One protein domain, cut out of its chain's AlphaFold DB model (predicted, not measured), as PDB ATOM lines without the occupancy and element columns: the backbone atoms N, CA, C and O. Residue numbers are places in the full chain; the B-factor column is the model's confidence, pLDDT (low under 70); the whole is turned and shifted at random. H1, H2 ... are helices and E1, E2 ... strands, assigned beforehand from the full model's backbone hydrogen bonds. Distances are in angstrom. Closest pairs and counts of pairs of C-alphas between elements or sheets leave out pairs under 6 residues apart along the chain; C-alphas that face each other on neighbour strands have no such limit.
ATOM      1  N   THR A  31      19.604 -18.379  58.333       84.88
ATOM      2  CA  THR A  31      20.641 -17.371  58.531       84.88
ATOM      3  C   THR A  31      22.003 -18.003  58.272       84.88
ATOM      4  O   THR A  31      22.403 -18.942  58.953       84.88
ATOM      5  N   LEU A  32      22.714 -17.479  57.281       85.56
ATOM      6  CA  LEU A  32      24.106 -17.794  57.011       85.56
ATOM      7  C   LEU A  32      24.958 -16.825  57.831       85.56
ATOM      8  O   LEU A  32      24.975 -15.625  57.551       85.56
ATOM      9  N   GLU A  33      25.645 -17.328  58.855       84.81
ATOM     10  CA  GLU A  33      26.545 -16.492  59.647       84.81
ATOM     11  C   GLU A  33      27.728 -16.025  58.779       84.81
ATOM     12  O   GLU A  33      28.507 -16.859  58.301       84.81
ATOM     13  N   PRO A  34      27.881 -14.707  58.540       83.75
ATOM     14  CA  PRO A  34      28.976 -14.202  57.729       83.75
ATOM     15  C   PRO A  34      30.300 -14.407  58.465       83.75
ATOM     16  O   PRO A  34      30.520 -13.849  59.541       83.75
ATOM     17  N   THR A  35      31.220 -15.159  57.866       88.69
ATOM     18  CA  THR A  35      32.572 -15.306  58.416       88.69
ATOM     19  C   THR A  35      33.551 -14.406  57.683       88.69
ATOM     20  O   THR A  35      33.652 -14.416  56.458       88.69
ATOM     21  N   THR A  36      34.319 -13.629  58.441       88.62
ATOM     22  CA  THR A  36      35.325 -12.737  57.868       88.62
ATOM     23  C   THR A  36      36.505 -13.517  57.290       88.62
ATOM     24  O   THR A  36      37.084 -14.354  57.985       88.62
ATOM     25  N   MET A  37      36.905 -13.195  56.061       88.56
ATOM     26  CA  MET A  37      38.104 -13.719  55.396       88.56
ATOM     27  C   MET A  37      38.942 -12.554  54.858       88.56
ATOM     28  O   MET A  37      38.394 -11.528  54.463       88.56
ATOM     29  N   SER A  38      40.270 -12.695  54.829       89.25
ATOM     30  CA  SER A  38      41.130 -11.691  54.190       89.25
ATOM     31  C   SER A  38      41.142 -11.824  52.664       89.25
ATOM     32  O   SER A  38      41.075 -12.940  52.143       89.25
ATOM     33  N   ALA A  39      41.322 -10.719  51.932       89.12
ATOM     34  CA  ALA A  39      41.480 -10.788  50.475       89.12
ATOM     35  C   ALA A  39      42.669 -11.659  50.044       89.12
ATOM     36  O   ALA A  39      42.569 -12.377  49.058       89.12
ATOM     37  N   ALA A  40      43.785 -11.638  50.783       89.69
ATOM     38  CA  ALA A  40      44.948 -12.469  50.466       89.69
ATOM     39  C   ALA A  40      44.609 -13.967  50.524       89.69
ATOM     40  O   ALA A  40      44.952 -14.717  49.614       89.69
ATOM     41  N   GLN A  41      43.883 -14.387  51.563       91.38
ATOM     42  CA  GLN A  41      43.414 -15.763  51.696       91.38
ATOM     43  C   GLN A  41      42.431 -16.124  50.577       91.38
ATOM     44  O   GLN A  41      42.603 -17.152  49.927       91.38
ATOM     45  N   PHE A  42      41.455 -15.260  50.293       92.50
ATOM     46  CA  PHE A  42      40.502 -15.486  49.208       92.50
ATOM     47  C   PHE A  42      41.193 -15.614  47.841       92.50
ATOM     48  O   PHE A  42      40.997 -16.605  47.141       92.50
ATOM     49  N   ASN A  43      42.066 -14.667  47.491       92.06
ATOM     50  CA  ASN A  43      42.780 -14.650  46.212       92.06
ATOM     51  C   ASN A  43      43.783 -15.810  46.078       92.06
ATOM     52  O   ASN A  43      44.189 -16.135  44.967       92.06
ATOM     53  N   SER A  44      44.189 -16.448  47.183       93.06
ATOM     54  CA  SER A  44      45.002 -17.671  47.129       93.06
ATOM     55  C   SER A  44      44.190 -18.918  46.765       93.06
ATOM     56  O   SER A  44      44.749 -19.895  46.275       93.06
ATOM     57  N   LEU A  45      42.876 -18.885  47.005       93.38
ATOM     58  CA  LEU A  45      41.952 -19.993  46.769       93.38
ATOM     59  C   LEU A  45      41.192 -19.842  45.451       93.38
ATOM     60  O   LEU A  45      40.778 -20.842  44.873       93.38
ATOM     61  N   PHE A  46      41.013 -18.619  44.960       95.38
ATOM     62  CA  PHE A  46      40.098 -18.309  43.870       95.38
ATOM     63  C   PHE A  46      40.745 -17.405  42.826       95.38
ATOM     64  O   PHE A  46      41.391 -16.412  43.157       95.38
ATOM     65  N   THR A  47      40.519 -17.717  41.549       94.12
ATOM     66  CA  THR A  47      40.973 -16.901  40.420       94.12
ATOM     67  C   THR A  47      39.785 -16.293  39.671       94.12
ATOM     68  O   THR A  47      38.773 -16.971  39.462       94.12
ATOM     69  N   PRO A  48      39.862 -15.015  39.254       94.44
ATOM     70  CA  PRO A  48      38.794 -14.381  38.486       94.44
ATOM     71  C   PRO A  48      38.437 -15.175  37.229       94.44
ATOM     72  O   PRO A  48      39.308 -15.521  36.437       94.44
ATOM     73  N   SER A  49      37.149 -15.457  37.038       92.38
ATOM     74  CA  SER A  49      36.621 -16.137  35.842       92.38
ATOM     75  C   SER A  49      35.839 -15.204  34.932       92.38
ATOM     76  O   SER A  49      35.710 -15.463  33.739       92.38
ATOM     77  N   THR A  50      35.336 -14.106  35.490       92.88
ATOM     78  CA  THR A  50      34.648 -13.044  34.758       92.88
ATOM     79  C   THR A  50      35.341 -11.708  34.992       92.88
ATOM     80  O   THR A  50      36.123 -11.545  35.932       92.88
ATOM     81  N   THR A  51      35.015 -10.715  34.171       92.12
ATOM     82  CA  THR A  51      35.261  -9.311  34.512       92.12
ATOM     83  C   THR A  51      34.292  -8.855  35.606       92.12
ATOM     84  O   THR A  51      33.274  -9.512  35.867       92.12
ATOM     85  N   VAL A  52      34.617  -7.737  36.259       93.06
ATOM     86  CA  VAL A  52      33.710  -7.090  37.212       93.06
ATOM     87  C   VAL A  52      32.487  -6.578  36.457       93.06
ATOM     88  O   VAL A  52      32.611  -5.856  35.467       93.06
ATOM     89  N   LEU A  53      31.310  -6.979  36.922       93.88
ATOM     90  CA  LEU A  53      30.026  -6.455  36.493       93.88
ATOM     91  C   LEU A  53      29.632  -5.335  37.452       93.88
ATOM     92  O   LEU A  53      29.267  -5.613  38.591       93.88
ATOM     93  N   THR A  54      29.704  -4.092  36.986       94.06
ATOM     94  CA  THR A  54      29.254  -2.909  37.730       94.06
ATOM     95  C   THR A  54      27.910  -2.462  37.166       94.06
ATOM     96  O   THR A  54      27.802  -2.130  35.985       94.06
ATOM     97  N   SER A  55      26.874  -2.463  38.000       93.44
ATOM     98  CA  SER A  55      25.508  -2.129  37.602       93.44
ATOM     99  C   SER A  55      24.922  -1.078  38.541       93.44
ATOM    100  O   SER A  55      24.889  -1.266  39.756       93.44
ATOM    101  N   ALA A  56      24.494   0.054  37.986       93.44
ATOM    102  CA  ALA A  56      23.932   1.151  38.765       93.44
ATOM    103  C   ALA A  56      22.476   0.882  39.167       93.44
ATOM    104  O   ALA A  56      21.739   0.193  38.459       93.44
ATOM    105  N   TYR A  57      22.058   1.475  40.281       93.06
ATOM    106  CA  TYR A  57      20.673   1.459  40.736       93.06
ATOM    107  C   TYR A  57      20.194   2.850  41.138       93.06
ATOM    108  O   TYR A  57      20.979   3.749  41.450       93.06
ATOM    109  N   ALA A  58      18.876   3.004  41.126       92.19
ATOM    110  CA  ALA A  58      18.192   4.249  41.423       92.19
ATOM    111  C   ALA A  58      16.918   3.979  42.221       92.19
ATOM    112  O   ALA A  58      16.244   2.964  42.001       92.19
ATOM    113  N   PHE A  59      16.576   4.918  43.100       91.94
ATOM    114  CA  PHE A  59      15.256   5.004  43.719       91.94
ATOM    115  C   PHE A  59      14.499   6.210  43.155       91.94
ATOM    116  O   PHE A  59      15.085   7.079  42.504       91.94
ATOM    117  N   MET A  60      13.188   6.257  43.383       90.69
ATOM    118  CA  MET A  60      12.289   7.274  42.823       90.69
ATOM    119  C   MET A  60      12.786   8.716  43.018       90.69
ATOM    120  O   MET A  60      12.779   9.493  42.065       90.69
ATOM    121  N   SER A  61      13.293   9.039  44.208       88.44
ATOM    122  CA  SER A  61      13.755  10.386  44.570       88.44
ATOM    123  C   SER A  61      15.287  10.550  44.539       88.44
ATOM    124  O   SER A  61      15.807  11.614  44.890       88.44
ATOM    125  N   THR A  62      16.016   9.509  44.103       87.00
ATOM    126  CA  THR A  62      17.490   9.436  44.038       87.00
ATOM    127  C   THR A  62      17.950   8.693  42.766       87.00
ATOM    128  O   THR A  62      18.253   7.497  42.787       87.00
ATOM    129  N   PRO A  63      18.038   9.389  41.617       83.00
ATOM    130  CA  PRO A  63      18.314   8.764  40.317       83.00
ATOM    131  C   PRO A  63      19.743   8.209  40.158       83.00
ATOM    132  O   PRO A  63      20.012   7.476  39.212       83.00
ATOM    133  N   SER A  64      20.661   8.545  41.070       86.81
ATOM    134  CA  SER A  64      22.025   8.000  41.136       86.81
ATOM    135  C   SER A  64      22.313   7.513  42.557       86.81
ATOM    136  O   SER A  64      23.135   8.079  43.276       86.81
ATOM    137  N   ALA A  65      21.557   6.504  42.998       88.19
ATOM    138  CA  ALA A  65      21.597   6.026  44.377       88.19
ATOM    139  C   ALA A  65      22.867   5.218  44.685       88.19
ATOM    140  O   ALA A  65      23.389   5.308  45.794       88.19
ATOM    141  N   GLY A  66      23.400   4.475  43.712       90.81
ATOM    142  CA  GLY A  66      24.655   3.748  43.881       90.81
ATOM    143  C   GLY A  66      24.916   2.692  42.813       90.81
ATOM    144  O   GLY A  66      24.312   2.705  41.738       90.81
ATOM    145  N   VAL A  67      25.833   1.773  43.121       92.12
ATOM    146  CA  VAL A  67      26.242   0.674  42.235       92.12
ATOM    147  C   VAL A  67      26.305  -0.658  42.977       92.12
ATOM    148  O   VAL A  67      26.613  -0.712  44.166       92.12
ATOM    149  N   VAL A  68      26.024  -1.740  42.260       92.88
ATOM    150  CA  VAL A  68      26.299  -3.115  42.675       92.88
ATOM    151  C   VAL A  68      27.431  -3.638  41.811       92.88
ATOM    152  O   VAL A  68      27.348  -3.593  40.583       92.88
ATOM    153  N   GLU A  69      28.481  -4.132  42.452       93.25
ATOM    154  CA  GLU A  69      29.597  -4.793  41.792       93.25
ATOM    155  C   GLU A  69      29.546  -6.288  42.069       93.25
ATOM    156  O   GLU A  69      29.322  -6.728  43.200       93.25
ATOM    157  N   SER A  70      29.736  -7.090  41.028       94.81
ATOM    158  CA  SER A  70      29.753  -8.538  41.153       94.81
ATOM    159  C   SER A  70      30.789  -9.168  40.238       94.81
ATOM    160  O   SER A  70      31.022  -8.714  39.119       94.81
ATOM    161  N   GLN A  71      31.417 -10.238  40.709       95.31
ATOM    162  CA  GLN A  71      32.406 -10.989  39.949       95.31
ATOM    163  C   GLN A  71      32.367 -12.457  40.364       95.31
ATOM    164  O   GLN A  71      32.137 -12.771  41.534       95.31
ATOM    165  N   VAL A  72      32.601 -13.352  39.405       96.00
ATOM    166  CA  VAL A  72      32.694 -14.790  39.662       96.00
ATOM    167  C   VAL A  72      34.139 -15.241  39.576       96.00
ATOM    168  O   VAL A  72      34.899 -14.823  38.696       96.00
ATOM    169  N   PHE A  73      34.498 -16.133  40.487       95.88
ATOM    170  CA  PHE A  73      35.816 -16.727  40.576       95.88
ATOM    171  C   PHE A  73      35.718 -18.244  40.526       95.88
ATOM    172  O   PHE A  73      34.769 -18.817  41.054       95.88
ATOM    173  N   THR A  74      36.717 -18.890  39.940       95.69
ATOM    174  CA  THR A  74      36.856 -20.346  39.949       95.69
ATOM    175  C   THR A  74      37.859 -20.720  41.024       95.69
ATOM    176  O   THR A  74      38.929 -20.120  41.136       95.69
ATOM    177  N   GLY A  75      37.498 -21.696  41.846       94.06
ATOM    178  CA  GLY A  75      38.360 -22.198  42.897       94.06
ATOM    179  C   GLY A  75      39.530 -23.004  42.343       94.06
ATOM    180  O   GLY A  75      39.424 -23.722  41.348       94.06
ATOM    181  N   THR A  76      40.663 -22.888  43.020       92.38
ATOM    182  CA  THR A  76      41.909 -23.596  42.741       92.38
ATOM    183  C   THR A  76      42.371 -24.339  43.995       92.38
ATOM    184  O   THR A  76      41.918 -24.054  45.107       92.38
ATOM    185  N   GLY A  77      43.238 -25.341  43.828       91.25
ATOM    186  CA  GLY A  77      43.736 -26.156  44.940       91.25
ATOM    187  C   GLY A  77      42.593 -26.767  45.772       91.25
ATOM    188  O   GLY A  77      41.777 -27.496  45.208       91.25
ATOM    189  N   PRO A  78      42.492 -26.477  47.084       88.00
ATOM    190  CA  PRO A  78      41.450 -27.037  47.949       88.00
ATOM    191  C   PRO A  78      40.036 -26.509  47.646       88.00
ATOM    192  O   PRO A  78      39.067 -27.084  48.128       88.00
ATOM    193  N   ALA A  79      39.900 -25.441  46.850       91.62
ATOM    194  CA  ALA A  79      38.612 -24.909  46.401       91.62
ATOM    195  C   ALA A  79      38.211 -25.397  44.991       91.62
ATOM    196  O   ALA A  79      37.236 -24.907  44.422       91.62
ATOM    197  N   ALA A  80      38.968 -26.324  44.389       92.62
ATOM    198  CA  ALA A  80      38.717 -26.793  43.028       92.62
ATOM    199  C   ALA A  80      37.291 -27.347  42.845       92.62
ATOM    200  O   ALA A  80      36.796 -28.118  43.664       92.62
ATOM    201  N   GLY A  81      36.641 -26.965  41.740       90.62
ATOM    202  CA  GLY A  81      35.256 -27.348  41.433       90.62
ATOM    203  C   GLY A  81      34.185 -26.439  42.048       90.62
ATOM    204  O   GLY A  81      32.995 -26.689  41.852       90.62
ATOM    205  N   LEU A  82      34.587 -25.382  42.758       94.69
ATOM    206  CA  LEU A  82      33.688 -24.361  43.292       94.69
ATOM    207  C   LEU A  82      33.785 -23.063  42.492       94.69
ATOM    208  O   LEU A  82      34.861 -22.650  42.061       94.69
ATOM    209  N   TYR A  83      32.651 -22.388  42.371       95.50
ATOM    210  CA  TYR A  83      32.535 -21.015  41.916       95.50
ATOM    211  C   TYR A  83      32.212 -20.119  43.108       95.50
ATOM    212  O   TYR A  83      31.254 -20.371  43.844       95.50
ATOM    213  N   ALA A  84      33.004 -19.069  43.292       95.56
ATOM    214  CA  ALA A  84      32.749 -18.034  44.281       95.56
ATOM    215  C   ALA A  84      32.063 -16.840  43.615       95.56
ATOM    216  O   ALA A  84      32.604 -16.242  42.688       95.56
ATOM    217  N   TYR A  85      30.874 -16.502  44.108       96.00
ATOM    218  CA  TYR A  85      30.076 -15.367  43.667       96.00
ATOM    219  C   TYR A  85      30.298 -14.218  44.642       96.00
ATOM    220  O   TYR A  85      29.835 -14.279  45.782       96.00
ATOM    221  N   ALA A  86      31.044 -13.206  44.205       94.69
ATOM    222  CA  ALA A  86      31.324 -12.016  44.992       94.69
ATOM    223  C   ALA A  86      30.305 -10.912  44.686       94.69
ATOM    224  O   ALA A  86      29.978 -10.665  43.519       94.69
ATOM    225  N   TYR A  87      29.845 -10.231  45.733       94.31
ATOM    226  CA  TYR A  87      28.905  -9.117  45.681       94.31
ATOM    227  C   TYR A  87      29.404  -7.968  46.545       94.31
ATOM    228  O   TYR A  87      29.799  -8.167  47.695       94.31
ATOM    229  N   GLN A  88      29.325  -6.757  46.014       92.06
ATOM    230  CA  GLN A  88      29.585  -5.537  46.750       92.06
ATOM    231  C   GLN A  88      28.536  -4.486  46.409       92.06
ATOM    232  O   GLN A  88      28.151  -4.312  45.255       92.06
ATOM    233  N   PHE A  89      28.082  -3.775  47.432       91.88
ATOM    234  CA  PHE A  89      27.061  -2.746  47.330       91.88
ATOM    235  C   PHE A  89      27.683  -1.406  47.702       91.88
ATOM    236  O   PHE A  89      28.209  -1.252  48.802       91.88
ATOM    237  N   GLY A  90      27.645  -0.440  46.792       89.94
ATOM    238  CA  GLY A  90      28.055   0.938  47.038       89.94
ATOM    239  C   GLY A  90      26.848   1.862  47.042       89.94
ATOM    240  O   GLY A  90      25.954   1.712  46.208       89.94
ATOM    241  N   VAL A  91      26.828   2.828  47.956       89.88
ATOM    242  CA  VAL A  91      25.815   3.889  48.010       89.88
ATOM    243  C   VAL A  91      26.499   5.210  47.696       89.88
ATOM    244  O   VAL A  91      27.473   5.595  48.342       89.88
ATOM    245  N   SER A  92      25.994   5.923  46.698       88.44
ATOM    246  CA  SER A  92      26.479   7.253  46.343       88.44
ATOM    247  C   SER A  92      26.245   8.232  47.495       88.44
ATOM    248  O   SER A  92      25.260   8.137  48.229       88.44
ATOM    249  N   ASN A  93      27.132   9.216  47.654       86.94
ATOM    250  CA  ASN A  93      26.952  10.273  48.649       86.94
ATOM    251  C   ASN A  93      25.948  11.332  48.154       86.94
ATOM    252  O   ASN A  93      26.327  12.451  47.809       86.94
ATOM    253  N   VAL A  94      24.675  10.946  48.050       85.12
ATOM    254  CA  VAL A  94      23.574  11.795  47.577       85.12
ATOM    255  C   VAL A  94      22.427  11.811  48.581       85.12
ATOM    256  O   VAL A  94      22.208  10.852  49.326       85.12
ATOM    257  N   GLN A  95      21.684  12.912  48.599       86.88
ATOM    258  CA  GLN A  95      20.486  13.060  49.419       86.88
ATOM    259  C   GLN A  95      19.236  12.761  48.604       86.88
ATOM    260  O   GLN A  95      19.167  13.037  47.406       86.88
ATOM    261  N   ASP A  96      18.247  12.225  49.296       83.62
ATOM    262  CA  ASP A  96      16.896  12.091  48.807       83.62
ATOM    263  C   ASP A  96      16.228  13.459  48.687       83.62
ATOM    264  O   ASP A  96      16.122  14.201  49.663       83.62
ATOM    265  N   THR A  97      15.772  13.783  47.480       83.00
ATOM    266  CA  THR A  97      15.162  15.081  47.163       83.00
ATOM    267  C   THR A  97      13.764  15.271  47.754       83.00
ATOM    268  O   THR A  97      13.301  16.406  47.859       83.00
ATOM    269  N   SER A  98      13.093  14.189  48.155       81.19
ATOM    270  CA  SER A  98      11.737  14.210  48.709       81.19
ATOM    271  C   SER A  98      11.729  14.367  50.232       81.19
ATOM    272  O   SER A  98      10.949  15.153  50.770       81.19
ATOM    273  N   ILE A  99      12.632  13.668  50.928       82.44
ATOM    274  CA  ILE A  99      12.715  13.649  52.397       82.44
ATOM    275  C   ILE A  99      13.929  14.409  52.956       82.44
ATOM    276  O   ILE A  99      14.055  14.533  54.173       82.44
ATOM    277  N   ASN A 100      14.812  14.939  52.097       83.00
ATOM    278  CA  ASN A 100      16.055  15.635  52.464       83.00
ATOM    279  C   ASN A 100      16.942  14.837  53.437       83.00
ATOM    280  O   ASN A 100      17.585  15.401  54.324       83.00
ATOM    281  N   GLN A 101      16.978  13.510  53.282       84.56
ATOM    282  CA  GLN A 101      17.833  12.621  54.072       84.56
ATOM    283  C   GLN A 101      18.913  11.976  53.199       84.56
ATOM    284  O   GLN A 101      18.689  11.774  52.006       84.56
ATOM    285  N   PRO A 102      20.090  11.635  53.752       85.25
ATOM    286  CA  PRO A 102      21.086  10.860  53.025       85.25
ATOM    287  C   PRO A 102      20.504   9.536  52.518       85.25
ATOM    288  O   PRO A 102      19.800   8.835  53.248       85.25
ATOM    289  N   THR A 103      20.830   9.179  51.279       87.06
ATOM    290  CA  THR A 103      20.421   7.898  50.691       87.06
ATOM    291  C   THR A 103      21.010   6.748  51.495       87.06
ATOM    292  O   THR A 103      22.126   6.836  52.007       87.06
ATOM    293  N   SER A 104      20.268   5.656  51.616       88.81
ATOM    294  CA  SER A 104      20.742   4.468  52.314       88.81
ATOM    295  C   SER A 104      20.214   3.188  51.681       88.81
ATOM    296  O   SER A 104      19.305   3.217  50.858       88.81
ATOM    297  N   VAL A 105      20.787   2.045  52.034       90.44
ATOM    298  CA  VAL A 105      20.266   0.732  51.640       90.44
ATOM    299  C   VAL A 105      20.033  -0.089  52.900       90.44
ATOM    300  O   VAL A 105      20.946  -0.316  53.694       90.44
ATOM    301  N   ASN A 106      18.793  -0.536  53.088       91.06
ATOM    302  CA  ASN A 106      18.379  -1.315  54.253       91.06
ATOM    303  C   ASN A 106      18.690  -2.797  54.071       91.06
ATOM    304  O   ASN A 106      19.180  -3.451  54.994       91.06
ATOM    305  N   SER A 107      18.407  -3.322  52.884       91.94
ATOM    306  CA  SER A 107      18.670  -4.707  52.512       91.94
ATOM    307  C   SER A 107      18.872  -4.821  51.003       91.94
ATOM    308  O   SER A 107      18.491  -3.929  50.241       91.94
ATOM    309  N   ALA A 108      19.485  -5.916  50.570       93.12
ATOM    310  CA  ALA A 108      19.569  -6.289  49.168       93.12
ATOM    311  C   ALA A 108      19.210  -7.767  49.012       93.12
ATOM    312  O   ALA A 108      19.653  -8.595  49.802       93.12
ATOM    313  N   ALA A 109      18.429  -8.105  47.995       93.50
ATOM    314  CA  ALA A 109      18.031  -9.465  47.686       93.50
ATOM    315  C   ALA A 109      18.415  -9.812  46.248       93.50
ATOM    316  O   ALA A 109      18.168  -9.044  45.320       93.50
ATOM    317  N   THR A 110      19.003 -10.987  46.058       93.81
ATOM    318  CA  THR A 110      19.328 -11.529  44.738       93.81
ATOM    319  C   THR A 110      18.790 -12.945  44.612       93.81
ATOM    320  O   THR A 110      18.663 -13.673  45.604       93.81
ATOM    321  N   LEU A 111      18.453 -13.344  43.389       92.19
ATOM    322  CA  LEU A 111      18.197 -14.748  43.094       92.19
ATOM    323  C   LEU A 111      19.514 -15.510  43.137       92.19
ATOM    324  O   LEU A 111      20.533 -15.045  42.628       92.19
ATOM    325  N   PHE A 112      19.483 -16.699  43.717       91.38
ATOM    326  CA  PHE A 112      20.623 -17.598  43.782       91.38
ATOM    327  C   PHE A 112      20.115 -19.016  43.524       91.38
ATOM    328  O   PHE A 112      19.553 -19.668  44.401       91.38
ATOM    329  N   ASN A 113      20.233 -19.482  42.275       89.75
ATOM    330  CA  ASN A 113      19.561 -20.706  41.817       89.75
ATOM    331  C   ASN A 113      20.346 -21.983  42.139       89.75
ATOM    332  O   ASN A 113      20.313 -22.940  41.372       89.75
ATOM    333  N   ALA A 114      21.056 -22.022  43.262       89.56
ATOM    334  CA  ALA A 114      21.703 -23.221  43.775       89.56
ATOM    335  C   ALA A 114      21.775 -23.150  45.301       89.56
ATOM    336  O   ALA A 114      21.901 -22.062  45.847       89.56
ATOM    337  N   THR A 115      21.745 -24.280  46.003       89.31
ATOM    338  CA  THR A 115      22.051 -24.280  47.439       89.31
ATOM    339  C   THR A 115      23.502 -23.828  47.668       89.31
ATOM    340  O   THR A 115      24.403 -24.390  47.035       89.31
ATOM    341  N   PRO A 116      23.745 -22.840  48.554       91.25
ATOM    342  CA  PRO A 116      25.091 -22.447  48.956       91.25
ATOM    343  C   PRO A 116      25.913 -23.638  49.448       91.25
ATOM    344  O   PRO A 116      25.424 -24.469  50.215       91.25
ATOM    345  N   VAL A 117      27.169 -23.715  49.016       91.81
ATOM    346  CA  VAL A 117      28.088 -24.785  49.421       91.81
ATOM    347  C   VAL A 117      28.902 -24.333  50.627       91.81
ATOM    348  O   VAL A 117      29.487 -23.253  50.615       91.81
ATOM    349  N   GLY A 118      28.920 -25.172  51.661       89.44
ATOM    350  CA  GLY A 118      29.670 -24.938  52.889       89.44
ATOM    351  C   GLY A 118      31.117 -25.360  52.747       89.44
ATOM    352  O   GLY A 118      31.406 -26.397  52.151       89.44
ATOM    353  N   THR A 119      32.020 -24.552  53.288       90.19
ATOM    354  CA  THR A 119      33.452 -24.856  53.331       90.19
ATOM    355  C   THR A 119      34.071 -24.368  54.632       90.19
ATOM    356  O   THR A 119      33.630 -23.368  55.195       90.19
ATOM    357  N   ASP A 120      35.158 -24.993  55.081       89.44
ATOM    358  CA  ASP A 120      35.945 -24.515  56.225       89.44
ATOM    359  C   ASP A 120      37.303 -23.939  55.796       89.44
ATOM    360  O   ASP A 120      38.369 -24.356  56.245       89.44
ATOM    361  N   PHE A 121      37.292 -22.938  54.911       87.31
ATOM    362  CA  PHE A 121      38.535 -22.266  54.512       87.31
ATOM    363  C   PHE A 121      39.201 -21.495  55.657       87.31
ATOM    364  O   PHE A 121      40.395 -21.202  55.592       87.31
ATOM    365  N   THR A 122      38.452 -21.168  56.711       84.69
ATOM    366  CA  THR A 122      38.965 -20.480  57.902       84.69
ATOM    367  C   THR A 122      39.468 -21.421  58.995       84.69
ATOM    368  O   THR A 122      39.951 -20.923  60.010       84.69
ATOM    369  N   HIS A 123      39.406 -22.739  58.785       82.94
ATOM    370  CA  HIS A 123      39.860 -23.775  59.720       82.94
ATOM    371  C   HIS A 123      39.268 -23.622  61.133       82.94
ATOM    372  O   HIS A 123      39.960 -23.790  62.139       82.94
ATOM    373  N   LYS A 124      37.985 -23.256  61.213       78.19
ATOM    374  CA  LYS A 124      37.247 -23.083  62.474       78.19
ATOM    375  C   LYS A 124      36.574 -24.371  62.954       78.19
ATOM    376  O   LYS A 124      36.030 -24.383  64.055       78.19
ATOM    377  N   GLY A 125      36.629 -25.444  62.165       76.12
ATOM    378  CA  GLY A 125      36.006 -26.729  62.475       76.12
ATOM    379  C   GLY A 125      34.506 -26.776  62.179       76.12
ATOM    380  O   GLY A 125      33.826 -27.671  62.677       76.12
ATOM    381  N   SER A 126      33.985 -25.822  61.403       81.88
ATOM    382  CA  SER A 126      32.581 -25.761  60.985       81.88
ATOM    383  C   SER A 126      32.456 -25.184  59.579       81.88
ATOM    384  O   SER A 126      33.137 -24.209  59.247       81.88
ATOM    385  N   ASP A 127      31.531 -25.727  58.792       85.75
ATOM    386  CA  ASP A 127      31.252 -25.215  57.456       85.75
ATOM    387  C   ASP A 127      30.710 -23.786  57.503       85.75
ATOM    388  O   ASP A 127      29.791 -23.447  58.250       85.75
ATOM    389  N   THR A 128      31.295 -22.939  56.667       86.75
ATOM    390  CA  THR A 128      30.862 -21.571  56.410       86.75
ATOM    391  C   THR A 128      30.244 -21.498  55.022       86.75
ATOM    392  O   THR A 128      30.857 -21.922  54.044       86.75
ATOM    393  N   PHE A 129      29.060 -20.898  54.928       90.19
ATOM    394  CA  PHE A 129      28.298 -20.783  53.677       90.19
ATOM    395  C   PHE A 129      28.354 -19.388  53.045       90.19
ATOM    396  O   PHE A 129      28.019 -19.223  51.872       90.19
ATOM    397  N   ALA A 130      28.777 -18.382  53.813       91.94
ATOM    398  CA  ALA A 130      28.981 -17.024  53.337       91.94
ATOM    399  C   ALA A 130      30.226 -16.411  53.990       91.94
ATOM    400  O   ALA A 130      30.365 -16.394  55.215       91.94
ATOM    401  N   TYR A 131      31.119 -15.874  53.163       91.94
ATOM    402  CA  TYR A 131      32.293 -15.137  53.614       91.94
ATOM    403  C   TYR A 131      32.106 -13.643  53.387       91.94
ATOM    404  O   TYR A 131      31.436 -13.227  52.444       91.94
ATOM    405  N   VAL A 132      32.723 -12.821  54.231       91.62
ATOM    406  CA  VAL A 132      32.765 -11.368  54.040       91.62
ATOM    407  C   VAL A 132      34.210 -10.900  54.090       91.62
ATOM    408  O   VAL A 132      34.940 -11.192  55.035       91.62
ATOM    409  N   ILE A 133      34.630 -10.172  53.064       90.38
ATOM    410  CA  ILE A 133      35.983  -9.645  52.926       90.38
ATOM    411  C   ILE A 133      35.919  -8.134  53.119       90.38
ATOM    412  O   ILE A 133      35.226  -7.429  52.387       90.38
ATOM    413  N   THR A 134      36.619  -7.637  54.135       86.06
ATOM    414  CA  THR A 134      36.599  -6.216  54.527       86.06
ATOM    415  C   THR A 134      37.930  -5.509  54.291       86.06
ATOM    416  O   THR A 134      38.035  -4.310  54.538       86.06
ATOM    417  N   ASN A 135      38.951  -6.223  53.808       81.75
ATOM    418  CA  ASN A 135      40.280  -5.681  53.546       81.75
ATOM    419  C   ASN A 135      40.879  -6.188  52.224       81.75
ATOM    420  O   ASN A 135      40.781  -7.369  51.910       81.75
ATOM    421  N   GLY A 136      41.569  -5.304  51.495       77.44
ATOM    422  CA  GLY A 136      42.262  -5.626  50.238       77.44
ATOM    423  C   GLY A 136      41.350  -5.836  49.019       77.44
ATOM    424  O   GLY A 136      40.136  -5.861  49.119       77.44
ATOM    425  N   GLN A 137      41.935  -5.967  47.833       84.56
ATOM    426  CA  GLN A 137      41.179  -6.154  46.589       84.56
ATOM    427  C   GLN A 137      40.740  -7.615  46.414       84.56
ATOM    428  O   GLN A 137      41.542  -8.529  46.612       84.56
ATOM    429  N   VAL A 138      39.493  -7.840  45.998       85.19
ATOM    430  CA  VAL A 138      38.951  -9.175  45.706       85.19
ATOM    431  C   VAL A 138      38.873  -9.334  44.191       85.19
ATOM    432  O   VAL A 138      37.944  -8.844  43.555       85.19
ATOM    433  N   GLY A 139      39.875  -9.978  43.587       84.50
ATOM    434  CA  GLY A 139      39.998 -10.030  42.127       84.50
ATOM    435  C   GLY A 139      40.091  -8.655  41.482       84.50
ATOM    436  O   GLY A 139      41.055  -7.933  41.701       84.50
ATOM    437  N   GLY A 140      39.096  -8.318  40.658       83.44
ATOM    438  CA  GLY A 140      38.952  -6.997  40.049       83.44
ATOM    439  C   GLY A 140      38.083  -6.038  40.864       83.44
ATOM    440  O   GLY A 140      38.132  -4.838  40.605       83.44
ATOM    441  N   ILE A 141      37.314  -6.539  41.840       82.62
ATOM    442  CA  ILE A 141      36.490  -5.715  42.729       82.62
ATOM    443  C   ILE A 141      37.432  -4.986  43.683       82.62
ATOM    444  O   ILE A 141      38.027  -5.578  44.594       82.62
ATOM    445  N   ASN A 142      37.595  -3.690  43.443       70.75
ATOM    446  CA  ASN A 142      38.318  -2.825  44.353       70.75
ATOM    447  C   ASN A 142      37.452  -2.642  45.588       70.75
ATOM    448  O   ASN A 142      36.405  -2.014  45.493       70.75
ATOM    449  N   LEU A 143      37.897  -3.132  46.751       66.00
ATOM    450  CA  LEU A 143      37.300  -2.645  47.987       66.00
ATOM    451  C   LEU A 143      37.462  -1.124  47.989       66.00
ATOM    452  O   LEU A 143      38.595  -0.640  47.870       66.00
ATOM    453  N   PRO A 144      36.369  -0.363  48.107       52.19
ATOM    454  CA  PRO A 144      36.472   1.071  48.156       52.19
ATOM    455  C   PRO A 144      37.306   1.418  49.380       52.19
ATOM    456  O   PRO A 144      37.043   0.947  50.490       52.19
ATOM    457  N   GLN A 145      38.328   2.250  49.181       51.03
ATOM    458  CA  GLN A 145      38.755   3.113  50.267       51.03
ATOM    459  C   GLN A 145      37.499   3.875  50.657       51.03
ATOM    460  O   GLN A 145      37.024   4.710  49.886       51.03
ATOM    461  N   ALA A 146      36.919   3.515  51.799       50.59
ATOM    462  CA  ALA A 146      35.815   4.264  52.351       50.59
ATOM    463  C   ALA A 146      36.242   5.739  52.315       50.59
ATOM    464  O   ALA A 146      37.341   6.066  52.776       50.59
ATOM    465  N   ALA A 147      35.445   6.599  51.668       50.25
ATOM    466  CA  ALA A 147      35.765   8.022  51.585       50.25
ATOM    467  C   ALA A 147      36.116   8.530  52.996       50.25
ATOM    468  O   ALA A 147      35.545   8.000  53.948       50.25
ATOM    469  N   PRO A 148      37.036   9.492  53.190       45.03
ATOM    470  CA  PRO A 148      37.433   9.923  54.532       45.03
ATOM    471  C   PRO A 148      36.212  10.162  55.445       45.03
ATOM    472  O   PRO A 148      35.393  11.031  55.165       45.03
ATOM    473  N   GLY A 149      36.058   9.342  56.496       54.12
ATOM    474  CA  GLY A 149      34.890   9.346  57.397       54.12
ATOM    475  C   GLY A 149      33.793   8.299  57.115       54.12
ATOM    476  O   GLY A 149      32.848   8.196  57.890       54.12
ATOM    477  N   SER A 150      33.915   7.502  56.054       55.03
ATOM    478  CA  SER A 150      33.021   6.384  55.719       55.03
ATOM    479  C   SER A 150      33.567   5.067  56.275       55.03
ATOM    480  O   SER A 150      34.770   4.917  56.491       55.03
ATOM    481  N   VAL A 151      32.687   4.090  56.497       65.62
ATOM    482  CA  VAL A 151      33.035   2.783  57.074       65.62
ATOM    483  C   VAL A 151      32.674   1.685  56.074       65.62
ATOM    484  O   VAL A 151      31.589   1.713  55.495       65.62
ATOM    485  N   ILE A 152      33.571   0.712  55.873       78.00
ATOM    486  CA  ILE A 152      33.233  -0.526  55.158       78.00
ATOM    487  C   ILE A 152      32.260  -1.303  56.036       78.00
ATOM    488  O   ILE A 152      32.615  -1.726  57.137       78.00
ATOM    489  N   GLN A 153      31.037  -1.488  55.555       81.69
ATOM    490  CA  GLN A 153      29.971  -2.049  56.371       81.69
ATOM    491  C   GLN A 153      29.689  -3.501  55.998       81.69
ATOM    492  O   GLN A 153      29.444  -3.847  54.841       81.69
ATOM    493  N   THR A 154      29.720  -4.380  56.989       84.38
ATOM    494  CA  THR A 154      29.314  -5.774  56.818       84.38
ATOM    495  C   THR A 154      27.802  -5.899  57.005       84.38
ATOM    496  O   THR A 154      27.254  -5.211  57.873       84.38
ATOM    497  N   PRO A 155      27.112  -6.767  56.246       85.06
ATOM    498  CA  PRO A 155      25.722  -7.098  56.536       85.06
ATOM    499  C   PRO A 155      25.575  -7.584  57.981       85.06
ATOM    500  O   PRO A 155      26.422  -8.327  58.476       85.06
ATOM    501  N   SER A 156      24.496  -7.183  58.649       83.19
ATOM    502  CA  SER A 156      24.129  -7.684  59.975       83.19
ATOM    503  C   SER A 156      23.626  -9.128  59.926       83.19
ATOM    504  O   SER A 156      23.767  -9.859  60.902       83.19
ATOM    505  N   SER A 157      23.070  -9.554  58.790       86.31
ATOM    506  CA  SER A 157      22.652 -10.932  58.540       86.31
ATOM    507  C   SER A 157      22.690 -11.234  57.046       86.31
ATOM    508  O   SER A 157      22.379 -10.373  56.222       86.31
ATOM    509  N   ILE A 158      23.013 -12.477  56.698       89.50
ATOM    510  CA  ILE A 158      22.821 -13.030  55.356       89.50
ATOM    511  C   ILE A 158      21.814 -14.164  55.500       89.50
ATOM    512  O   ILE A 158      21.955 -14.997  56.387       89.50
ATOM    513  N   ALA A 159      20.770 -14.184  54.684       90.62
ATOM    514  CA  ALA A 159      19.723 -15.193  54.753       90.62
ATOM    515  C   ALA A 159      19.593 -15.930  53.423       90.62
ATOM    516  O   ALA A 159      19.558 -15.308  52.362       90.62
ATOM    517  N   TRP A 160      19.494 -17.252  53.501       90.00
ATOM    518  CA  TRP A 160      19.156 -18.140  52.401       90.00
ATOM    519  C   TRP A 160      17.706 -18.590  52.535       90.00
ATOM    520  O   TRP A 160      17.314 -19.184  53.541       90.00
ATOM    521  N   LEU A 161      16.918 -18.318  51.501       89.19
ATOM    522  CA  LEU A 161      15.559 -18.816  51.363       89.19
ATOM    523  C   LEU A 161      15.512 -19.800  50.184       89.19
ATOM    524  O   LEU A 161      15.524 -19.356  49.031       89.19
ATOM    525  N   PRO A 162      15.463 -21.121  50.430       86.19
ATOM    526  CA  PRO A 162      15.216 -22.097  49.383       86.19
ATOM    527  C   PRO A 162      13.764 -21.994  48.898       86.19
ATOM    528  O   PRO A 162      12.822 -22.091  49.685       86.19
ATOM    529  N   GLY A 163      13.572 -21.820  47.592       81.25
ATOM    530  CA  GLY A 163      12.272 -21.990  46.942       81.25
ATOM    531  C   GLY A 163      12.150 -23.349  46.251       81.25
ATOM    532  O   GLY A 163      13.005 -24.222  46.378       81.25
ATOM    533  N   THR A 164      11.068 -23.541  45.499       74.81
ATOM    534  CA  THR A 164      10.813 -24.795  44.769       74.81
ATOM    535  C   THR A 164      11.596 -24.893  43.460       74.81
ATOM    536  O   THR A 164      11.956 -25.989  43.043       74.81
ATOM    537  N   THR A 165      11.865 -23.756  42.813       76.44
ATOM    538  CA  THR A 165      12.584 -23.658  41.530       76.44
ATOM    539  C   THR A 165      13.825 -22.776  41.611       76.44
ATOM    540  O   THR A 165      14.828 -23.061  40.964       76.44
ATOM    541  N   THR A 166      13.774 -21.724  42.425       82.62
ATOM    542  CA  THR A 166      14.861 -20.764  42.650       82.62
ATOM    543  C   THR A 166      15.009 -20.513  44.141       82.62
ATOM    544  O   THR A 166      14.021 -20.580  44.870       82.62
ATOM    545  N   GLY A 167      16.209 -20.180  44.604       87.12
ATOM    546  CA  GLY A 167      16.397 -19.642  45.948       87.12
ATOM    547  C   GLY A 167      16.746 -18.161  45.921       87.12
ATOM    548  O   GLY A 167      17.019 -17.591  44.862       87.12
ATOM    549  N   SER A 168      16.727 -17.529  47.088       90.00
ATOM    550  CA  SER A 168      17.104 -16.126  47.239       90.00
ATOM    551  C   SER A 168      18.095 -15.940  48.375       90.00
ATOM    552  O   SER A 168      17.951 -16.526  49.451       90.00
ATOM    553  N   LEU A 169      19.098 -15.104  48.118       92.38
ATOM    554  CA  LEU A 169      19.994 -14.570  49.131       92.38
ATOM    555  C   LEU A 169      19.540 -13.164  49.492       92.38
ATOM    556  O   LEU A 169      19.383 -12.322  48.609       92.38
ATOM    557  N   THR A 170      19.358 -12.913  50.783       92.94
ATOM    558  CA  THR A 170      19.063 -11.581  51.318       92.94
ATOM    559  C   THR A 170      20.202 -11.127  52.218       92.94
ATOM    560  O   THR A 170      20.577 -11.823  53.159       92.94
ATOM    561  N   PHE A 171      20.741  -9.949  51.940       92.31
ATOM    562  CA  PHE A 171      21.761  -9.271  52.724       92.31
ATOM    563  C   PHE A 171      21.081  -8.153  53.508       92.31
ATOM    564  O   PHE A 171      20.583  -7.192  52.924       92.31
ATOM    565  N   GLN A 172      21.035  -8.284  54.827       91.00
ATOM    566  CA  GLN A 172      20.436  -7.290  55.705       91.00
ATOM    567  C   GLN A 172      21.526  -6.347  56.210       91.00
ATOM    568  O   GLN A 172      22.509  -6.802  56.789       91.00
ATOM    569  N   TYR A 173      21.347  -5.040  56.032       89.19
ATOM    570  CA  TYR A 173      22.200  -4.027  56.655       89.19
ATOM    571  C   TYR A 173      21.485  -3.454  57.874       89.19
ATOM    572  O   TYR A 173      21.954  -3.647  58.997       89.19
ATOM    573  N   LEU A 174      20.297  -2.875  57.671       86.69
ATOM    574  CA  LEU A 174      19.491  -2.289  58.739       86.69
ATOM    575  C   LEU A 174      19.089  -3.355  59.761       86.69
ATOM    576  O   LEU A 174      18.361  -4.290  59.434       86.69
ATOM    577  N   ASN A 175      19.501  -3.187  61.014       81.62
ATOM    578  CA  ASN A 175      18.993  -4.004  62.105       81.62
ATOM    579  C   ASN A 175      17.595  -3.491  62.503       81.62
ATOM    580  O   ASN A 175      17.493  -2.366  63.000       81.62
ATOM    581  N   PRO A 176      16.518  -4.280  62.328       75.38
ATOM    582  CA  PRO A 176      15.157  -3.821  62.602       75.38
ATOM    583  C   PRO A 176      14.888  -3.602  64.097       75.38
ATOM    584  O   PRO A 176      14.006  -2.828  64.450       75.38
ATOM    585  N   THR A 177      15.649  -4.250  64.984       79.19
ATOM    586  CA  THR A 177      15.477  -4.140  66.439       79.19
ATOM    587  C   THR A 177      16.046  -2.831  66.976       79.19
ATOM    588  O   THR A 177      15.482  -2.238  67.891       79.19
ATOM    589  N   THR A 178      17.171  -2.375  66.424       79.69
ATOM    590  CA  THR A 178      17.850  -1.145  66.863       79.69
ATOM    591  C   THR A 178      17.654   0.027  65.905       79.69
ATOM    592  O   THR A 178      18.111   1.128  66.200       79.69
ATOM    593  N   ASN A 179      16.987  -0.203  64.769       75.19
ATOM    594  CA  ASN A 179      16.835   0.735  63.657       75.19
ATOM    595  C   ASN A 179      18.163   1.395  63.241       75.19
ATOM    596  O   ASN A 179      18.222   2.576  62.905       75.19
ATOM    597  N   ALA A 180      19.253   0.631  63.323       77.75
ATOM    598  CA  ALA A 180      20.606   1.121  63.135       77.75
ATOM    599  C   ALA A 180      21.358   0.286  62.101       77.75
ATOM    600  O   ALA A 180      21.038  -0.877  61.850       77.75
ATOM    601  N   GLY A 181      22.386   0.897  61.518       75.12
ATOM    602  CA  GLY A 181      23.254   0.249  60.545       75.12
ATOM    603  C   GLY A 181      22.633  -0.023  59.171       75.12
ATOM    604  O   GLY A 181      22.967  -1.059  58.606       75.12
ATOM    605  N   PRO A 182      21.788   0.843  58.570       85.44
ATOM    606  CA  PRO A 182      21.629   0.774  57.119       85.44
ATOM    607  C   PRO A 182      22.975   1.097  56.452       85.44
ATOM    608  O   PRO A 182      23.833   1.747  57.056       85.44
ATOM    609  N   LEU A 183      23.178   0.643  55.219       86.00
ATOM    610  CA  LEU A 183      24.342   1.046  54.436       86.00
ATOM    611  C   LEU A 183      24.146   2.512  54.032       86.00
ATOM    612  O   LEU A 183      23.247   2.820  53.253       86.00
ATOM    613  N   GLY A 184      24.910   3.418  54.642       86.31
ATOM    614  CA  GLY A 184      24.708   4.863  54.513       86.31
ATOM    615  C   GLY A 184      25.264   5.472  53.223       86.31
ATOM    616  O   GLY A 184      26.024   4.841  52.494       86.31
ATOM    617  N   ALA A 185      24.919   6.733  52.968       85.19
ATOM    618  CA  ALA A 185      25.423   7.501  51.831       85.19
ATOM    619  C   ALA A 185      26.960   7.574  51.834       85.19
ATOM    620  O   ALA A 185      27.576   7.857  52.860       85.19
ATOM    621  N   GLY A 186      27.584   7.308  50.685       82.25
ATOM    622  CA  GLY A 186      29.042   7.237  50.546       82.25
ATOM    623  C   GLY A 186      29.679   5.966  51.125       82.25
ATOM    624  O   GLY A 186      30.886   5.774  50.968       82.25
ATOM    625  N   ALA A 187      28.897   5.096  51.773       85.06
ATOM    626  CA  ALA A 187      29.382   3.840  52.318       85.06
ATOM    627  C   ALA A 187      29.348   2.721  51.276       85.06
ATOM    628  O   ALA A 187      28.574   2.714  50.315       85.06
ATOM    629  N   THR A 188      30.205   1.738  51.507       87.12
ATOM    630  CA  THR A 188      30.367   0.575  50.643       87.12
ATOM    631  C   THR A 188      30.417  -0.668  51.501       87.12
ATOM    632  O   THR A 188      31.046  -0.678  52.564       87.12
ATOM    633  N   SER A 189      29.751  -1.726  51.064       89.50
ATOM    634  CA  SER A 189      29.740  -2.967  51.812       89.50
ATOM    635  C   SER A 189      31.093  -3.670  51.737       89.50
ATOM    636  O   SER A 189      31.837  -3.516  50.765       89.50
ATOM    637  N   GLY A 190      31.384  -4.518  52.724       88.12
ATOM    638  CA  GLY A 190      32.370  -5.581  52.521       88.12
ATOM    639  C   GLY A 190      31.969  -6.455  51.326       88.12
ATOM    640  O   GLY A 190      30.778  -6.559  51.006       88.12
ATOM    641  N   THR A 191      32.947  -7.069  50.666       91.69
ATOM    642  CA  THR A 191      32.679  -8.000  49.568       91.69
ATOM    643  C   THR A 191      32.149  -9.297  50.152       91.69
ATOM    644  O   THR A 191      32.850  -9.998  50.882       91.69
ATOM    645  N   ILE A 192      30.894  -9.603  49.856       93.81
ATOM    646  CA  ILE A 192      30.214 -10.808  50.315       93.81
ATOM    647  C   ILE A 192      30.449 -11.896  49.279       93.81
ATOM    648  O   ILE A 192      30.232 -11.671  48.093       93.81
ATOM    649  N   VAL A 193      30.875 -13.071  49.720       94.38
ATOM    650  CA  VAL A 193      31.172 -14.209  48.857       94.38
ATOM    651  C   VAL A 193      30.303 -15.390  49.254       94.38
ATOM    652  O   VAL A 193      30.316 -15.813  50.411       94.38
ATOM    653  N   VAL A 194      29.595 -15.954  48.279       94.75
ATOM    654  CA  VAL A 194      28.809 -17.185  48.435       94.75
ATOM    655  C   VAL A 194      29.265 -18.207  47.399       94.75
ATOM    656  O   VAL A 194      29.565 -17.854  46.259       94.75
ATOM    657  N   LEU A 195      29.359 -19.475  47.799       94.69
ATOM    658  CA  LEU A 195      29.921 -20.539  46.966       94.69
ATOM    659  C   LEU A 195      28.835 -21.412  46.337       94.69
ATOM    660  O   LEU A 195      27.806 -21.688  46.951       94.69
ATOM    661  N   SER A 196      29.085 -21.891  45.121       94.44
ATOM    662  CA  SER A 196      28.248 -22.882  44.434       94.44
ATOM    663  C   SER A 196      29.093 -23.739  43.492       94.44
ATOM    664  O   SER A 196      30.137 -23.310  43.018       94.44
ATOM    665  N   THR A 197      28.645 -24.954  43.189       93.56
ATOM    666  CA  THR A 197      29.267 -25.842  42.186       93.56
ATOM    667  C   THR A 197      28.770 -25.587  40.762       93.56
ATOM    668  O   THR A 197      29.238 -26.217  39.816       93.56
ATOM    669  N   ASN A 198      27.801 -24.687  40.592       92.88
ATOM    670  CA  ASN A 198      27.128 -24.465  39.317       92.88
ATOM    671  C   ASN A 198      27.715 -23.246  38.591       92.88
ATOM    672  O   ASN A 198      28.147 -22.300  39.259       92.88
ATOM    673  N   PRO A 199      27.702 -23.246  37.243       90.81
ATOM    674  CA  PRO A 199      28.174 -22.124  36.440       90.81
ATOM    675  C   PRO A 199      27.293 -20.890  36.640       90.81
ATOM    676  O   PRO A 199      26.207 -20.969  37.217       90.81
ATOM    677  N   PHE A 200      27.766 -19.755  36.136       92.69
ATOM    678  CA  PHE A 200      27.180 -18.446  36.387       92.69
ATOM    679  C   PHE A 200      26.265 -17.949  35.257       92.69
ATOM    680  O   PHE A 200      26.503 -18.173  34.072       92.69
ATOM    681  N   THR A 201      25.247 -17.200  35.660       94.56
ATOM    682  CA  THR A 201      24.337 -16.367  34.873       94.56
ATOM    683  C   THR A 201      24.221 -14.994  35.549       94.56
ATOM    684  O   THR A 201      24.924 -14.721  36.523       94.56
ATOM    685  N   GLN A 202      23.353 -14.116  35.054       93.81
ATOM    686  CA  GLN A 202      23.053 -12.824  35.670       93.81
ATOM    687  C   GLN A 202      21.582 -12.749  36.077       93.81
ATOM    688  O   GLN A 202      20.697 -13.167  35.330       93.81
ATOM    689  N   HIS A 203      21.325 -12.177  37.249       93.44
ATOM    690  CA  HIS A 203      19.980 -11.918  37.746       93.44
ATOM    691  C   HIS A 203      19.866 -10.516  38.326       93.44
ATOM    692  O   HIS A 203      20.857  -9.913  38.745       93.44
ATOM    693  N   TYR A 204      18.637 -10.003  38.332       94.25
ATOM    694  CA  TYR A 204      18.332  -8.732  38.963       94.25
ATOM    695  C   TYR A 204      18.497  -8.821  40.474       94.25
ATOM    696  O   TYR A 204      18.175  -9.829  41.106       94.25
ATOM    697  N   VAL A 205      18.959  -7.715  41.032       94.25
ATOM    698  CA  VAL A 205      19.089  -7.495  42.460       94.25
ATOM    699  C   VAL A 205      18.049  -6.464  42.868       94.25
ATOM    700  O   VAL A 205      17.958  -5.384  42.286       94.25
ATOM    701  N   SER A 206      17.253  -6.796  43.874       94.38
ATOM    702  CA  SER A 206      16.333  -5.855  44.500       94.38
ATOM    703  C   SER A 206      17.024  -5.208  45.692       94.38
ATOM    704  O   SER A 206      17.607  -5.902  46.519       94.38
ATOM    705  N   LEU A 207      16.980  -3.882  45.777       93.31
ATOM    706  CA  LEU A 207      17.491  -3.127  46.913       93.31
ATOM    707  C   LEU A 207      16.326  -2.476  47.645       93.31
ATOM    708  O   LEU A 207      15.443  -1.879  47.031       93.31
ATOM    709  N   GLN A 208      16.344  -2.574  48.969       91.12
ATOM    710  CA  GLN A 208      15.332  -1.979  49.824       91.12
ATOM    711  C   GLN A 208      15.821  -0.641  50.376       91.12
ATOM    712  O   GLN A 208      16.854  -0.557  51.042       91.12
ATOM    713  N   ASN A 209      15.009   0.383  50.166       89.31
ATOM    714  CA  ASN A 209      15.104   1.722  50.736       89.31
ATOM    715  C   ASN A 209      13.667   2.152  51.125       89.31
ATOM    716  O   ASN A 209      12.715   1.510  50.668       89.31
ATOM    717  N   PRO A 210      13.469   3.157  51.999       85.56
ATOM    718  CA  PRO A 210      12.148   3.766  52.191       85.56
ATOM    719  C   PRO A 210      11.446   4.175  50.884       85.56
ATOM    720  O   PRO A 210      10.233   4.019  50.771       85.56
ATOM    721  N   GLU A 211      12.208   4.625  49.888       88.50
ATOM    722  CA  GLU A 211      11.752   4.904  48.533       88.50
ATOM    723  C   GLU A 211      11.771   3.653  47.639       88.50
ATOM    724  O   GLU A 211      12.693   2.829  47.708       88.50
ATOM    725  N   PRO A 212      10.795   3.519  46.723       88.38
ATOM    726  CA  PRO A 212      10.755   2.416  45.782       88.38
ATOM    727  C   PRO A 212      11.902   2.499  44.769       88.38
ATOM    728  O   PRO A 212      12.243   3.562  44.237       88.38
ATOM    729  N   GLN A 213      12.469   1.334  44.465       91.81
ATOM    730  CA  GLN A 213      13.497   1.167  43.445       91.81
ATOM    731  C   GLN A 213      12.907   1.336  42.042       91.81
ATOM    732  O   GLN A 213      11.890   0.730  41.703       91.81
ATOM    733  N   THR A 214      13.575   2.134  41.211       92.19
ATOM    734  CA  THR A 214      13.173   2.406  39.820       92.19
ATOM    735  C   THR A 214      14.086   1.731  38.803       92.19
ATOM    736  O   THR A 214      13.637   1.400  37.707       92.19
ATOM    737  N   VAL A 215      15.347   1.472  39.166       92.62
ATOM    738  CA  VAL A 215      16.320   0.759  38.325       92.62
ATOM    739  C   VAL A 215      16.883  -0.430  39.093       92.62
ATOM    740  O   VAL A 215      17.474  -0.261  40.161       92.62
ATOM    741  N   TYR A 216      16.709  -1.623  38.525       93.38
ATOM    742  CA  TYR A 216      17.181  -2.888  39.086       93.38
ATOM    743  C   TYR A 216      18.562  -3.235  38.519       93.38
ATOM    744  O   TYR A 216      18.660  -3.512  37.319       93.38
ATOM    745  N   PRO A 217      19.627  -3.232  39.339       94.88
ATOM    746  CA  PRO A 217      20.943  -3.642  38.895       94.88
ATOM    747  C   PRO A 217      20.984  -5.157  38.701       94.88
ATOM    748  O   PRO A 217      20.158  -5.899  39.233       94.88
ATOM    749  N   VAL A 218      21.973  -5.617  37.944       95.12
ATOM    750  CA  VAL A 218      22.233  -7.041  37.714       95.12
ATOM    751  C   VAL A 218      23.514  -7.479  38.414       95.12
ATOM    752  O   VAL A 218      24.495  -6.741  38.453       95.12
ATOM    753  N   ALA A 219      23.511  -8.698  38.947       95.50
ATOM    754  CA  ALA A 219      24.676  -9.338  39.543       95.50
ATOM    755  C   ALA A 219      24.784 -10.796  39.082       95.50
ATOM    756  O   ALA A 219      23.803 -11.385  38.617       95.50
ATOM    757  N   TYR A 220      25.973 -11.389  39.207       96.06
ATOM    758  CA  TYR A 220      26.154 -12.790  38.846       96.06
ATOM    759  C   TYR A 220      25.448 -13.718  39.830       96.06
ATOM    760  O   TYR A 220      25.359 -13.440  41.020       96.06
ATOM    761  N   SER A 221      24.961 -14.849  39.349       94.06
ATOM    762  CA  SER A 221      24.248 -15.841  40.148       94.06
ATOM    763  C   SER A 221      24.384 -17.223  39.507       94.06
ATOM    764  O   SER A 221      24.644 -17.288  38.310       94.06
ATOM    765  N   PRO A 222      24.246 -18.338  40.237       92.06
ATOM    766  CA  PRO A 222      24.267 -19.668  39.638       92.06
ATOM    767  C   PRO A 222      23.142 -19.871  38.611       92.06
ATOM    768  O   PRO A 222      22.000 -19.497  38.864       92.06
ATOM    769  N   THR A 223      23.438 -20.502  37.470       87.06
ATOM    770  CA  THR A 223      22.478 -20.721  36.370       87.06
ATOM    771  C   THR A 223      21.323 -21.628  36.781       87.06
ATOM    772  O   THR A 223      20.161 -21.279  36.590       87.06
ATOM    773  N   ALA A 224      21.643 -22.788  37.347       81.25
ATOM    774  CA  ALA A 224      20.691 -23.730  37.918       81.25
ATOM    775  C   ALA A 224      21.462 -24.773  38.729       81.25
ATOM    776  O   ALA A 224      22.526 -25.223  38.311       81.25
ATOM    777  N   GLY A 225      20.914 -25.171  39.866       80.75
ATOM    778  CA  GLY A 225      21.463 -26.176  40.758       80.75
ATOM    779  C   GLY A 225      20.353 -26.801  41.590       80.75
ATOM    780  O   GLY A 225      19.189 -26.406  41.513       80.75
ATOM    781  N   LYS A 226      20.705 -27.794  42.407       80.81
ATOM    782  CA  LYS A 226      19.758 -28.317  43.397       80.81
ATOM    783  C   LYS A 226      19.435 -27.206  44.396       80.81
ATOM    784  O   LYS A 226      20.356 -26.560  44.891       80.81
ATOM    785  N   ILE A 227      18.146 -27.007  44.665       83.94
ATOM    786  CA  ILE A 227      17.653 -26.095  45.696       83.94
ATOM    787  C   ILE A 227      17.192 -26.927  46.881       83.94
ATOM    788  O   ILE A 227      16.462 -27.907  46.734       83.94
ATOM    789  N   GLY A 228      17.634 -26.528  48.057       80.69
ATOM    790  CA  GLY A 228      17.335 -27.195  49.305       80.69
ATOM    791  C   GLY A 228      17.898 -26.421  50.490       80.69
ATOM    792  O   GLY A 228      18.649 -25.453  50.297       80.69
ATOM    793  N   PRO A 229      17.526 -26.840  51.708       77.25
ATOM    794  CA  PRO A 229      18.129 -26.323  52.923       77.25
ATOM    795  C   PRO A 229      19.646 -26.510  52.871       77.25
ATOM    796  O   PRO A 229      20.146 -27.504  52.338       77.25
ATOM    797  N   VAL A 230      20.375 -25.543  53.414       76.44
ATOM    798  CA  VAL A 230      21.805 -25.701  53.642       76.44
ATOM    799  C   VAL A 230      21.986 -26.703  54.796       76.44
ATOM    800  O   VAL A 230      21.187 -26.673  55.738       76.44
ATOM    801  N   PRO A 231      22.966 -27.629  54.737       73.62
ATOM    802  CA  PRO A 231      23.190 -28.581  55.820       73.62
ATOM    803  C   PRO A 231      23.424 -27.854  57.147       73.62
ATOM    804  O   PRO A 231      24.274 -26.967  57.230       73.62
ATOM    805  N   ALA A 232      22.669 -28.220  58.185       63.09
ATOM    806  CA  ALA A 232      22.927 -27.711  59.526       63.09
ATOM    807  C   ALA A 232      24.325 -28.169  59.982       63.09
ATOM    808  O   ALA A 232      24.696 -29.312  59.692       63.09
ATOM    809  N   PRO A 233      25.093 -27.330  60.704       53.00
ATOM    810  CA  PRO A 233      26.352 -27.770  61.285       53.00
ATOM    811  C   PRO A 233      26.074 -28.992  62.162       53.00
ATOM    812  O   PRO A 233      25.261 -28.928  63.090       53.00
ATOM    813  N   GLU A 234      26.707 -30.122  61.841       47.25
ATOM    814  CA  GLU A 234      26.584 -31.320  62.662       47.25
ATOM    815  C   GLU A 234      27.011 -30.959  64.094       47.25
ATOM    816  O   GLU A 234      28.078 -30.363  64.284       47.25
ATOM    817  N   PRO A 235      26.214 -31.274  65.132       41.25
ATOM    818  CA  PRO A 235      26.662 -31.083  66.497       41.25
ATOM    819  C   PRO A 235      27.850 -32.015  66.722       41.25
ATOM    820  O   PRO A 235      27.680 -33.219  66.914       41.25
TER     821      PRO A 235
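This is residues 31 to 235 of the 261 residues of the protein "Uncultured bacterium genome assembly Metasoil_fosmids_resub" of uncultured bacterium (UniProt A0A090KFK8). Picture two strongly twisted sheets face to face as a sandwich, a larger one of eight strands built round the long E4 and E5, and a smaller one of five strands, curled like part of a barrel. One short helix, H1, is on the larger sheet, on the face turned away from the smaller one, and long loops join many of the strands. The printed part has 205 residues, with E1, H1 and then E2 to E13 along the chain; the class is mostly strand, though under half of the residues are in named elements. The larger sheet is branched and mixed; the smaller runs E8, E9, E6, E11, E13, all antiparallel. The whole is compact, with a radius of gyration of the C-alphas of 16.3 A and spans of 49 by 38 by 34 A.

Begin in the larger sheet with E4, residues 62 to 75, which has three neighbours. On one side of it look for E3, residues 53 to 59, beside residues 62 to 70, and E2, residues 46 to 48, beside residues 73 to 75; E5, residues 83 to 91, lies on the other side. E3, E4 and E5 form a meander, each strand the antiparallel neighbour of the one before, with hairpins E3 and E4, and E4 and E5. Check N 55 and O 68 at 2.9 A for E3 and E4, N 69 and O 88 at 2.8 A for E4 and E5, and N 47 and O 74 at 2.9 A for E2 and E4. Beyond E5 comes antiparallel E10, residues 191 to 196, with N 85 and O 194 at 2.9 A. Next to E10 is antiparallel E7, residues 130 to 133, with N 131 and O 193 at 2.9 A, and then E1, residues 35 to 37, parallel to E7, with N 37 and O 132 at 3.0 A. On the other side of E3 from E4 is antiparallel E12, residues 213 to 215, with N 214 and O 58 at 2.9 A. H1, residues 39 to 45, has a height of 8.6 A over this sheet; it lies over E10, at 12 degrees on the local plane and along the strands, and only just over E5, on which 3 of its 7 C-alphas fall. Every O i to N i+4 pair of H1 is within hydrogen-bond range. In the smaller sheet, E8, residues 157 to 162, and E9, residues 167 to 172, are a hairpin, with N 159 and O 170 at 2.8 A. Next come E6, residues 107 to 112, with N 110 and O 169 at 2.9 A, and E11, residues 200 to 208, with N 109 and O 206 at 2.8 A. E13, residues 218 to 222, is the other edge strand, with N 203 and O 219 at 2.9 A; E12 runs on into it across 2 residues, at 90 degrees. The sheets' strands stand at 31 degrees to each other; the closest C-alphas of E4 and E13 are those of Ser 70 and Ala 219, 5.4 A apart.

Find C-alpha 62 at (17.490, 9.436, 44.038); from there E4 runs 37.9 A to C-alpha 75 at (38.360, -22.198, 42.897). E5 measures 26.5 A, E11 24.3 A and E3 20.0 A. E1 begins at C-alpha 35, (32.572, -15.306, 58.416), and E13 ends at C-alpha 222, (24.267, -19.668, 39.638).

The two C-alphas farthest apart, those of Gly 77 and Ser 98, are 51.6 A apart. The printed part has no cut. Look for the long links at E5 to E6, E6 to E7, E7 to E8 and E9 to E10. The mean pLDDT of the printed part is 86.3, and it is under 70 at residues 143 to 151 and 232 to 235.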